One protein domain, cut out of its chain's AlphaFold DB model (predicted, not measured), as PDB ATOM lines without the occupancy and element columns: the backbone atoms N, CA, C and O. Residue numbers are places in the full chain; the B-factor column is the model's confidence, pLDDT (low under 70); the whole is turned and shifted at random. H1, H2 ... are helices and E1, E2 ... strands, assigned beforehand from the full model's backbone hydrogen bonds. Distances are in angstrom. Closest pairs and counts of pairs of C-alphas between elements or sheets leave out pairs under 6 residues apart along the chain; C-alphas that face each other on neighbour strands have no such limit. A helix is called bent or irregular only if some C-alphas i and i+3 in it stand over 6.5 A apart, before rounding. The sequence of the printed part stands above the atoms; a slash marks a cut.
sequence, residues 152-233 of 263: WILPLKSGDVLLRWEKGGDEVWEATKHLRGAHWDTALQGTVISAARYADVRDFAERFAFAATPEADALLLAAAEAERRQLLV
ATOM      1  N   TRP A 152     118.450 145.920  87.353       89.69
ATOM      2  CA  TRP A 152     119.035 145.450  88.599       89.69
ATOM      3  C   TRP A 152     118.571 144.044  88.942       89.69
ATOM      4  O   TRP A 152     117.401 143.705  88.755       89.69
ATOM      5  N   ILE A 153     119.496 143.257  89.484       90.94
ATOM      6  CA  ILE A 153     119.219 142.010  90.189       90.94
ATOM      7  C   ILE A 153     119.403 142.299  91.673       90.94
ATOM      8  O   ILE A 153     120.497 142.660  92.111       90.94
ATOM      9  N   LEU A 154     118.314 142.173  92.424       89.56
ATOM     10  CA  LEU A 154     118.257 142.465  93.851       89.56
ATOM     11  C   LEU A 154     118.014 141.166  94.633       89.56
ATOM     12  O   LEU A 154     117.244 140.323  94.169       89.56
ATOM     13  N   PRO A 155     118.632 140.984  95.809       89.56
ATOM     14  CA  PRO A 155     118.388 139.818  96.644       89.56
ATOM     15  C   PRO A 155     117.024 139.934  97.329       89.56
ATOM     16  O   PRO A 155     116.579 141.025  97.697       89.56
ATOM     17  N   LEU A 156     116.372 138.797  97.559       86.81
ATOM     18  CA  LEU A 156     115.190 138.704  98.408       86.81
ATOM     19  C   LEU A 156     115.496 137.888  99.661       86.81
ATOM     20  O   LEU A 156     116.296 136.954  99.651       86.81
ATOM     21  N   LYS A 157     114.787 138.196 100.753       84.06
ATOM     22  CA  LYS A 157     114.917 137.464 102.024       84.06
ATOM     23  C   LYS A 157     114.515 135.988 101.915       84.06
ATOM     24  O   LYS A 157     114.914 135.201 102.764       84.06
ATOM     25  N   SER A 158     113.741 135.617 100.894       82.25
ATOM     26  CA  SER A 158     113.388 134.222 100.604       82.25
ATOM     27  C   SER A 158     114.568 133.387 100.091       82.25
ATOM     28  O   SER A 158     114.459 132.166 100.057       82.25
ATOM     29  N   GLY A 159     115.680 134.021  99.699       85.12
ATOM     30  CA  GLY A 159     116.770 133.378  98.961       85.12
ATOM     31  C   GLY A 159     116.581 133.413  97.440       85.12
ATOM     32  O   GLY A 159     117.423 132.895  96.711       85.12
ATOM     33  N   ASP A 160     115.506 134.035  96.952       91.94
ATOM     34  CA  ASP A 160     115.295 134.314  95.530       91.94
ATOM     35  C   ASP A 160     115.932 135.651  95.124       91.94
ATOM     36  O   ASP A 160     116.422 136.417  95.958       91.94
ATOM     37  N   VAL A 161     115.894 135.954  93.829       93.12
ATOM     38  CA  VAL A 161     116.332 137.240  93.283       93.12
ATOM     39  C   VAL A 161     115.199 137.932  92.525       93.12
ATOM     40  O   VAL A 161     114.332 137.295  91.926       93.12
ATOM     41  N   LEU A 162     115.217 139.261  92.551       92.75
ATOM     42  CA  LEU A 162     114.278 140.139  91.864       92.75
ATOM     43  C   LEU A 162     114.979 140.820  90.684       92.75
ATOM     44  O   LEU A 162     115.929 141.579  90.873       92.75
ATOM     45  N   LEU A 163     114.462 140.594  89.480       92.25
ATOM     46  CA  LEU A 163     114.809 141.324  88.268       92.25
ATOM     47  C   LEU A 163     113.946 142.588  88.194       92.25
ATOM     48  O   LEU A 163     112.722 142.506  88.050       92.25
ATOM     49  N   ARG A 164     114.575 143.759  88.279       88.19
ATOM     50  CA  ARG A 164     113.900 145.061  88.243       88.19
ATOM     51  C   ARG A 164     114.457 145.935  87.129       88.19
ATOM     52  O   ARG A 164     115.669 146.048  86.980       88.19
ATOM     53  N   TRP A 165     113.580 146.590  86.373       87.81
ATOM     54  CA  TRP A 165     113.959 147.515  85.304       87.81
ATOM     55  C   TRP A 165     113.031 148.737  85.247       87.81
ATOM     56  O   TRP A 165     111.946 148.736  85.833       87.81
ATOM     57  N   GLU A 166     113.471 149.801  84.570       78.81
ATOM     58  CA  GLU A 166     112.651 150.993  84.305       78.81
ATOM     59  C   GLU A 166     111.420 150.667  83.435       78.81
ATOM     60  O   GLU A 166     111.419 149.725  82.641       78.81
ATOM     61  N   LYS A 167     110.357 151.476  83.541       68.62
ATOM     62  CA  LYS A 167     109.170 151.340  82.680       68.62
ATOM     63  C   LYS A 167     109.542 151.495  81.195       68.62
ATOM     64  O   LYS A 167     110.366 152.338  80.856       68.62
ATOM     65  N   GLY A 168     108.882 150.729  80.319       66.19
ATOM     66  CA  GLY A 168     109.093 150.775  78.861       66.19
ATOM     67  C   GLY A 168     110.050 149.712  78.304       66.19
ATOM     68  O   GLY A 168     110.533 149.849  77.185       66.19
ATOM     69  N   GLY A 169     110.348 148.662  79.076       73.06
ATOM     70  CA  GLY A 169     111.158 147.519  78.646       73.06
ATOM     71  C   GLY A 169     110.320 146.325  78.187       73.06
ATOM     72  O   GLY A 169     110.422 145.267  78.801       73.06
ATOM     73  N   ASP A 170     109.500 146.481  77.145       79.88
ATOM     74  CA  ASP A 170     108.579 145.423  76.692       79.88
ATOM     75  C   ASP A 170     109.322 144.151  76.260       79.88
ATOM     76  O   ASP A 170     108.913 143.049  76.606       79.88
ATOM     77  N   GLU A 171     110.475 144.282  75.597       87.44
ATOM     78  CA  GLU A 171     111.315 143.131  75.237       87.44
ATOM     79  C   GLU A 171     111.839 142.386  76.474       87.44
ATOM     80  O   GLU A 171     111.836 141.157  76.513       87.44
ATOM     81  N   VAL A 172     112.258 143.130  77.505       88.12
ATOM     82  CA  VAL A 172     112.734 142.554  78.771       88.12
ATOM     83  C   VAL A 172     111.592 141.800  79.446       88.12
ATOM     84  O   VAL A 172     111.778 140.668  79.881       88.12
ATOM     85  N   TRP A 173     110.403 142.403  79.484       87.00
ATOM     86  CA  TRP A 173     109.199 141.791  80.033       87.00
ATOM     87  C   TRP A 173     108.789 140.514  79.293       87.00
ATOM     88  O   TRP A 173     108.519 139.495  79.920       87.00
ATOM     89  N   GLU A 174     108.752 140.530  77.961       88.81
ATOM     90  CA  GLU A 174     108.429 139.322  77.200       88.81
ATOM     91  C   GLU A 174     109.482 138.232  77.428       88.81
ATOM     92  O   GLU A 174     109.142 137.066  77.626       88.81
ATOM     93  N   ALA A 175     110.761 138.606  77.504       90.50
ATOM     94  CA  ALA A 175     111.829 137.661  77.781       90.50
ATOM     95  C   ALA A 175     111.729 137.038  79.186       90.50
ATOM     96  O   ALA A 175     112.024 135.849  79.333       90.50
ATOM     97  N   THR A 176     111.275 137.775  80.210       90.50
ATOM     98  CA  THR A 176     111.118 137.196  81.554       90.50
ATOM     99  C   THR A 176     110.038 136.119  81.616       90.50
ATOM    100  O   THR A 176     110.170 135.188  82.408       90.50
ATOM    101  N   LYS A 177     109.013 136.163  80.756       88.19
ATOM    102  CA  LYS A 177     107.973 135.115  80.689       88.19
ATOM    103  C   LYS A 177     108.509 133.758  80.235       88.19
ATOM    104  O   LYS A 177     107.896 132.731  80.518       88.19
ATOM    105  N   HIS A 178     109.639 133.745  79.532       89.00
ATOM    106  CA  HIS A 178     110.296 132.518  79.090       89.00
ATOM    107  C   HIS A 178     111.241 131.930  80.147       89.00
ATOM    108  O   HIS A 178     111.681 130.788  80.004       89.00
ATOM    109  N   LEU A 179     111.520 132.662  81.232       90.94
ATOM    110  CA  LEU A 179     112.284 132.143  82.359       90.94
ATOM    111  C   LEU A 179     111.408 131.197  83.187       90.94
ATOM    112  O   LEU A 179     110.392 131.577  83.771       90.94
ATOM    113  N   ARG A 180     111.801 129.926  83.263       88.62
ATOM    114  CA  ARG A 180     111.004 128.914  83.964       88.62
ATOM    115  C   ARG A 180     110.989 129.186  85.474       88.62
ATOM    116  O   ARG A 180     112.027 129.260  86.121       88.62
ATOM    117  N   GLY A 181     109.794 129.242  86.056       86.81
ATOM    118  CA  GLY A 181     109.611 129.515  87.486       86.81
ATOM    119  C   GLY A 181     109.755 130.991  87.863       86.81
ATOM    120  O   GLY A 181     109.683 131.314  89.046       86.81
ATOM    121  N   ALA A 182     109.935 131.875  86.880       92.62
ATOM    122  CA  ALA A 182     109.850 133.303  87.098       92.62
ATOM    123  C   ALA A 182     108.380 133.743  87.180       92.62
ATOM    124  O   ALA A 182     107.524 133.221  86.465       92.62
ATOM    125  N   HIS A 183     108.081 134.705  88.046       92.06
ATOM    126  CA  HIS A 183     106.748 135.297  88.145       92.06
ATOM    127  C   HIS A 183     106.839 136.789  88.445       92.06
ATOM    128  O   HIS A 183     107.819 137.269  89.008       92.06
ATOM    129  N   TRP A 184     105.823 137.540  88.033       91.69
ATOM    130  CA  TRP A 184     105.742 138.964  88.330       91.69
ATOM    131  C   TRP A 184     105.188 139.189  89.734       91.69
ATOM    132  O   TRP A 184     104.129 138.658  90.071       91.69
ATOM    133  N   ASP A 185     105.875 140.017  90.515       86.06
ATOM    134  CA  ASP A 185     105.394 140.507  91.799       86.06
ATOM    135  C   ASP A 185     104.979 141.979  91.662       86.06
ATOM    136  O   ASP A 185     105.791 142.871  91.395       86.06
ATOM    137  N   THR A 186     103.684 142.238  91.844       80.81
ATOM    138  CA  THR A 186     103.100 143.580  91.725       80.81
ATOM    139  C   THR A 186     103.549 144.523  92.841       80.81
ATOM    140  O   THR A 186     103.666 145.725  92.599       80.81
ATOM    141  N   ALA A 187     103.805 144.011  94.048       78.50
ATOM    142  CA  ALA A 187     104.239 144.820  95.184       78.50
ATOM    143  C   ALA A 187     105.703 145.253  95.028       78.50
ATOM    144  O   ALA A 187     106.042 146.402  95.312       78.50
ATOM    145  N   LEU A 188     106.554 144.358  94.522       78.81
ATOM    146  CA  LEU A 188     107.969 144.634  94.265       78.81
ATOM    147  C   LEU A 188     108.222 145.303  92.905       78.81
ATOM    148  O   LEU A 188     109.311 145.839  92.684       78.81
ATOM    149  N   GLN A 189     107.220 145.301  92.019       82.50
ATOM    150  CA  GLN A 189     107.287 145.833  90.654       82.50
ATOM    151  C   GLN A 189     108.458 145.244  89.856       82.50
ATOM    152  O   GLN A 189     109.259 145.971  89.262       82.50
ATOM    153  N   GLY A 190     108.568 143.918  89.860       88.00
ATOM    154  CA  GLY A 190     109.616 143.206  89.135       88.00
ATOM    155  C   GLY A 190     109.327 141.715  89.009       88.00
ATOM    156  O   GLY A 190     108.337 141.202  89.533       88.00
ATOM    157  N   THR A 191     110.206 141.014  88.300       92.06
ATOM    158  CA  THR A 191     110.110 139.563  88.135       92.06
ATOM    159  C   THR A 191     110.963 138.857  89.178       92.06
ATOM    160  O   THR A 191     112.171 139.062  89.233       92.06
ATOM    161  N   VAL A 192     110.349 137.985  89.970       93.38
ATOM    162  CA  VAL A 192     111.025 137.140  90.955       93.38
ATOM    163  C   VAL A 192     111.389 135.803  90.322       93.38
ATOM    164  O   VAL A 192     110.564 135.186  89.645       93.38
ATOM    165  N   ILE A 193     112.618 135.345  90.554       95.06
ATOM    166  CA  ILE A 193     113.138 134.054  90.096       95.06
ATOM    167  C   ILE A 193     114.064 133.458  91.157       95.06
ATOM    168  O   ILE A 193     114.788 134.173  91.846       95.06
ATOM    169  N   SER A 194     114.054 132.134  91.291       93.94
ATOM    170  CA  SER A 194     114.889 131.460  92.286       93.94
ATOM    171  C   SER A 194     116.379 131.558  91.965       93.94
ATOM    172  O   SER A 194     116.787 131.289  90.833       93.94
ATOM    173  N   ALA A 195     117.201 131.852  92.980       92.62
ATOM    174  CA  ALA A 195     118.658 131.910  92.845       92.62
ATOM    175  C   ALA A 195     119.270 130.560  92.432       92.62
ATOM    176  O   ALA A 195     120.321 130.534  91.796       92.62
ATOM    177  N   ALA A 196     118.585 129.440  92.707       91.62
ATOM    178  CA  ALA A 196     118.968 128.110  92.227       91.62
ATOM    179  C   ALA A 196     119.094 128.041  90.694       91.62
ATOM    180  O   ALA A 196     119.834 127.216  90.168       91.62
ATOM    181  N   ARG A 197     118.413 128.934  89.964       92.06
ATOM    182  CA  ARG A 197     118.512 129.073  88.506       92.06
ATOM    183  C   ARG A 197     119.612 130.049  88.089       92.06
ATOM    184  O   ARG A 197     119.424 130.833  87.162       92.06
ATOM    185  N   TYR A 198     120.748 130.032  88.783       92.69
ATOM    186  CA  TYR A 198     121.810 131.025  88.600       92.69
ATOM    187  C   TYR A 198     122.300 131.129  87.148       92.69
ATOM    188  O   TYR A 198     122.633 132.228  86.716       92.69
ATOM    189  N   ALA A 199     122.317 130.022  86.394       91.88
ATOM    190  CA  ALA A 199     122.695 130.015  84.982       91.88
ATOM    191  C   ALA A 199     121.724 130.856  84.136       91.88
ATOM    192  O   ALA A 199     122.151 131.812  83.496       91.88
ATOM    193  N   ASP A 200     120.415 130.592  84.235       92.94
ATOM    194  CA  ASP A 200     119.388 131.360  83.517       92.94
ATOM    195  C   ASP A 200     119.418 132.847  83.903       92.94
ATOM    196  O   ASP A 200     119.274 133.721  83.050       92.94
ATOM    197  N   VAL A 201     119.611 133.145  85.195       92.75
ATOM    198  CA  VAL A 201     119.698 134.527  85.691       92.75
ATOM    199  C   VAL A 201     120.926 135.235  85.121       92.75
ATOM    200  O   VAL A 201     120.816 136.392  84.721       92.75
ATOM    201  N   ARG A 202     122.083 134.565  85.058       92.44
ATOM    202  CA  ARG A 202     123.320 135.137  84.506       92.44
ATOM    203  C   ARG A 202     123.235 135.356  83.002       92.44
ATOM    204  O   ARG A 202     123.572 136.450  82.554       92.44
ATOM    205  N   ASP A 203     122.710 134.390  82.256       92.62
ATOM    206  CA  ASP A 203     122.505 134.521  80.810       92.62
ATOM    207  C   ASP A 203     121.532 135.666  80.498       92.62
ATOM    208  O   ASP A 203     121.766 136.489  79.607       92.62
ATOM    209  N   PHE A 204     120.449 135.775  81.276       92.88
ATOM    210  CA  PHE A 204     119.508 136.885  81.165       92.88
ATOM    211  C   PHE A 204     120.174 138.227  81.492       92.88
ATOM    212  O   PHE A 204     119.949 139.224  80.799       92.88
ATOM    213  N   ALA A 205     121.017 138.253  82.528       92.00
ATOM    214  CA  ALA A 205     121.721 139.454  82.942       92.00
ATOM    215  C   ALA A 205     122.691 139.953  81.875       92.00
ATOM    216  O   ALA A 205     122.703 141.146  81.581       92.00
ATOM    217  N   GLU A 206     123.459 139.053  81.267       90.69
ATOM    218  CA  GLU A 206     124.390 139.388  80.194       90.69
ATOM    219  C   GLU A 206     123.643 139.897  78.958       90.69
ATOM    220  O   GLU A 206     123.948 140.978  78.451       90.69
ATOM    221  N   ARG A 207     122.591 139.185  78.533       90.94
ATOM    222  CA  ARG A 207     121.800 139.551  77.352       90.94
ATOM    223  C   ARG A 207     121.156 140.932  77.469       90.94
ATOM    224  O   ARG A 207     121.121 141.675  76.491       90.94
ATOM    225  N   PHE A 208     120.619 141.267  78.641       88.69
ATOM    226  CA  PHE A 208     119.876 142.512  78.850       88.69
ATOM    227  C   PHE A 208     120.653 143.568  79.644       88.69
ATOM    228  O   PHE A 208     120.084 144.611  79.975       88.69
ATOM    229  N   ALA A 209     121.942 143.340  79.914       88.25
ATOM    230  CA  ALA A 209     122.814 144.216  80.695       88.25
ATOM    231  C   ALA A 209     122.241 144.568  82.084       88.25
ATOM    232  O   ALA A 209     122.169 145.738  82.466       88.25
ATOM    233  N   PHE A 210     121.792 143.556  82.832       90.06
ATOM    234  CA  PHE A 210     121.467 143.726  84.247       90.06
ATOM    235  C   PHE A 210     122.742 143.728  85.088       90.06
ATOM    236  O   PHE A 210     123.631 142.905  84.876       90.06
ATOM    237  N   ALA A 211     122.790 144.596  86.099       87.69
ATOM    238  CA  ALA A 211     123.798 144.510  87.148       87.69
ATOM    239  C   ALA A 211     123.218 143.829  88.390       87.69
ATOM    240  O   ALA A 211     122.097 144.126  88.810       87.69
ATOM    241  N   ALA A 212     123.996 142.940  89.000       85.69
ATOM    242  CA  ALA A 212     123.678 142.379  90.304       85.69
ATOM    243  C   ALA A 212     124.292 143.232  91.414       85.69
ATOM    244  O   ALA A 212     125.420 143.713  91.286       85.69
ATOM    245  N   THR A 213     123.563 143.406  92.515       86.81
ATOM    246  CA  THR A 213     124.187 143.892  93.749       86.81
ATOM    247  C   THR A 213     125.140 142.819  94.302       86.81
ATOM    248  O   THR A 213     124.943 141.635  94.015       86.81
ATOM    249  N   PRO A 214     126.155 143.183  95.108       85.25
ATOM    250  CA  PRO A 214     127.072 142.229  95.735       85.25
ATOM    251  C   PRO A 214     126.350 141.100  96.477       85.25
ATOM    252  O   PRO A 214     126.713 139.937  96.349       85.25
ATOM    253  N   GLU A 215     125.273 141.428  97.187       84.38
ATOM    254  CA  GLU A 215     124.441 140.458  97.900       84.38
ATOM    255  C   GLU A 215     123.712 139.493  96.950       84.38
ATOM    256  O   GLU A 215     123.658 138.289  97.203       84.38
ATOM    257  N   ALA A 216     123.169 139.999  95.835       88.44
ATOM    258  CA  ALA A 216     122.546 139.152  94.823       88.44
ATOM    259  C   ALA A 216     123.579 138.248  94.136       88.44
ATOM    260  O   ALA A 216     123.312 137.064  93.938       88.44
ATOM    261  N   ASP A 217     124.765 138.766  93.806       88.56
ATOM    262  CA  ASP A 217     125.829 137.956  93.202       88.56
ATOM    263  C   ASP A 217     126.327 136.879  94.177       88.56
ATOM    264  O   ASP A 217     126.510 135.731  93.776       88.56
ATOM    265  N   ALA A 218     126.434 137.194  95.473       89.00
ATOM    266  CA  ALA A 218     126.754 136.216  96.510       89.00
ATOM    267  C   ALA A 218     125.707 135.090  96.598       89.00
ATOM    268  O   ALA A 218     126.082 133.919  96.691       89.00
ATOM    269  N   LEU A 219     124.408 135.409  96.507       89.94
ATOM    270  CA  LEU A 219     123.345 134.397  96.459       89.94
ATOM    271  C   LEU A 219     123.451 133.506  95.214       89.94
ATOM    272  O   LEU A 219     123.348 132.284  95.321       89.94
ATOM    273  N   LEU A 220     123.688 134.100  94.041       90.88
ATOM    274  CA  LEU A 220     123.837 133.356  92.786       90.88
ATOM    275  C   LEU A 220     125.090 132.465  92.795       90.88
ATOM    276  O   LEU A 220     125.045 131.331  92.320       90.88
ATOM    277  N   LEU A 221     126.197 132.944  93.369       91.12
ATOM    278  CA  LEU A 221     127.426 132.169  93.563       91.12
ATOM    279  C   LEU A 221     127.208 130.993  94.520       91.12
ATOM    280  O   LEU A 221     127.585 129.868  94.199       91.12
ATOM    281  N   ALA A 222     126.552 131.225  95.659       90.69
ATOM    282  CA  ALA A 222     126.247 130.171  96.623       90.69
ATOM    283  C   ALA A 222     125.360 129.072  96.012       90.69
ATOM    284  O   ALA A 222     125.593 127.884  96.246       90.69
ATOM    285  N   ALA A 223     124.380 129.454  95.185       90.19
ATOM    286  CA  ALA A 223     123.548 128.511  94.445       90.19
ATOM    287  C   ALA A 223     124.360 127.671  93.441       90.19
ATOM    288  O   ALA A 223     124.193 126.450  93.387       90.19
ATOM    289  N   ALA A 224     125.284 128.298  92.705       89.12
ATOM    290  CA  ALA A 224     126.173 127.603  91.772       89.12
ATOM    291  C   ALA A 224     127.092 126.594  92.478       89.12
ATOM    292  O   ALA A 224     127.282 125.466  92.019       89.12
ATOM    293  N   GLU A 225     127.649 126.974  93.630       89.38
ATOM    294  CA  GLU A 225     128.465 126.070  94.438       89.38
ATOM    295  C   GLU A 225     127.656 124.900  95.004       89.38
ATOM    296  O   GLU A 225     128.157 123.773  95.041       89.38
ATOM    297  N   ALA A 226     126.415 125.143  95.436       87.06
ATOM    298  CA  ALA A 226     125.535 124.102  95.953       87.06
ATOM    299  C   ALA A 226     125.208 123.049  94.882       87.06
ATOM    300  O   ALA A 226     125.340 121.855  95.154       87.06
ATOM    301  N   GLU A 227     124.867 123.471  93.658       85.44
ATOM    302  CA  GLU A 227     124.648 122.551  92.534       85.44
ATOM    303  C   GLU A 227     125.921 121.751  92.219       85.44
ATOM    304  O   GLU A 227     125.891 120.521  92.131       85.44
ATOM    305  N   ARG A 228     127.078 122.423  92.144       82.25
ATOM    306  CA  ARG A 228     128.365 121.757  91.901       82.25
ATOM    307  C   ARG A 228     128.673 120.696  92.961       82.25
ATOM    308  O   ARG A 228     129.164 119.623  92.617       82.25
ATOM    309  N   ARG A 229     128.392 120.972  94.241       80.94
ATOM    310  CA  ARG A 229     128.580 120.006  95.339       80.94
ATOM    311  C   ARG A 229     127.654 118.800  95.209       80.94
ATOM    312  O   ARG A 229     128.101 117.692  95.476       80.94
ATOM    313  N   GLN A 230     126.409 118.996  94.774       75.75
ATOM    314  CA  GLN A 230     125.465 117.898  94.539       75.75
ATOM    315  C   GLN A 230     125.912 116.998  93.378       75.75
ATOM    316  O   GLN A 230     125.837 115.778  93.491       75.75
ATOM    317  N   LEU A 231     126.451 117.578  92.300       72.00
ATOM    318  CA  LEU A 231     126.968 116.829  91.146       72.00
ATOM    319  C   LEU A 231     128.275 116.064  91.437       72.00
ATOM    320  O   LEU A 231     128.585 115.097  90.747       72.00
ATOM    321  N   LEU A 232     129.046 116.480  92.447       64.06
ATOM    322  CA  LEU A 232     130.295 115.826  92.869       64.06
ATOM    323  C   LEU A 232     130.082 114.563  93.723       64.06
ATOM    324  O   LEU A 232     131.053 113.857  94.001       64.06
ATOM    325  N   VAL A 233     128.845 114.249  94.123       57.94
ATOM    326  CA  VAL A 233     128.524 112.998  94.825       57.94
ATOM    327  C   VAL A 233     128.411 111.869  93.798       57.94
ATOM    328  O   VAL A 233     127.333 111.540  93.312       57.94
TER     329      VAL A 233
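AT A GLANCE: This is residues 152 to 233 of the 263 residues of an uncharacterized protein of Deinococcus indicus (UniProt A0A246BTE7). A small, twisted sheet of four strands has three helices over one face and its other face bare, in two layers; the last helix, H3, crosses over E1 and E2 at one edge, and residues 228 to 233 at its far end stick out from the body. The printed part has 82 residues with three named helices and four named strands, in the order E1, E2, H1, E3, E4, H2, H3. The sheet's order is E1, E2, E4, E3, all antiparallel, and the class is mixed, helices and strands. The whole is compact, with a radius of gyration of the C-alphas of 12.6 A, and its spans are 45 by 22 by 20 A, only just elongated.

IN THESE COORDINATES: E1, residues 152 to 155, begins at C-alpha 152 at (119.035, 145.450, 88.599). E2, residues 160 to 165, is 16.8 A long. H1 is residues 170 to 177, 11.1 A, and E3 is residues 183 to 185. E4, residues 190 to 194, is 13.3 A long and ends at C-alpha 194 at (114.889, 131.460, 92.286). H2, residues 195 to 208, is 17.6 A long and irregular: C-alphas 196 and 199 are 8.4 A apart. H3, residues 214 to 231, is 25.8 A long and ends at C-alpha 231 at (126.968, 116.829, 91.146).

HOW THE PARTS SIT: The sheet is only just strongly twisted, with C-alphas up to 4.2 A off its best plane. In the hairpin E1 and E2, N 154 and O 162 are 2.9 A apart; between E2 and E4, N 163 and O 191 are 2.8 A apart; in the hairpin E3 and E4, N 192 and O 183 are 2.8 A apart. E2, H1 and E3 form a split strand-helix-strand unit, two strands of one sheet with a helix between them along the chain and with E4 between them in the sheet, and its crossover is right-handed. The three helices are on the same face. H1 is over E4 at a height over the sheet of 9.4 A. H2 is over E4 and, only just, over E2 with 3 C-alphas, and runs along the strands, at 7 degrees to E4 on the local plane. H3 is over E1 and E2, and the closest C-alphas of E1 and H3, Pro 155 and Ala 216, are 4.6 A apart. H2, with residues 195 to 198 alone, touches H3 at a steep tilt of 56 degrees, opposite ways; the closest C-alphas, Ala 196 and Ala 223, are 5.1 A apart. H1 and H2 are close but not clearly touching, with the C-alphas of Val 172 and Phe 208 7.1 A apart, and H1 and H3 are apart. Every O i to N i+4 pair is within hydrogen-bond range in H1 and H3, and 8 of 10 in H2.

THE WHOLE: The two C-alphas farthest apart, Gly 168 and Val 233, are 45.4 A apart. The printed part has no cut, and its six links between named elements are tight. The mean pLDDT of the printed part is 86.9; it is under 70 at residues 167 to 168 and 232 to 233.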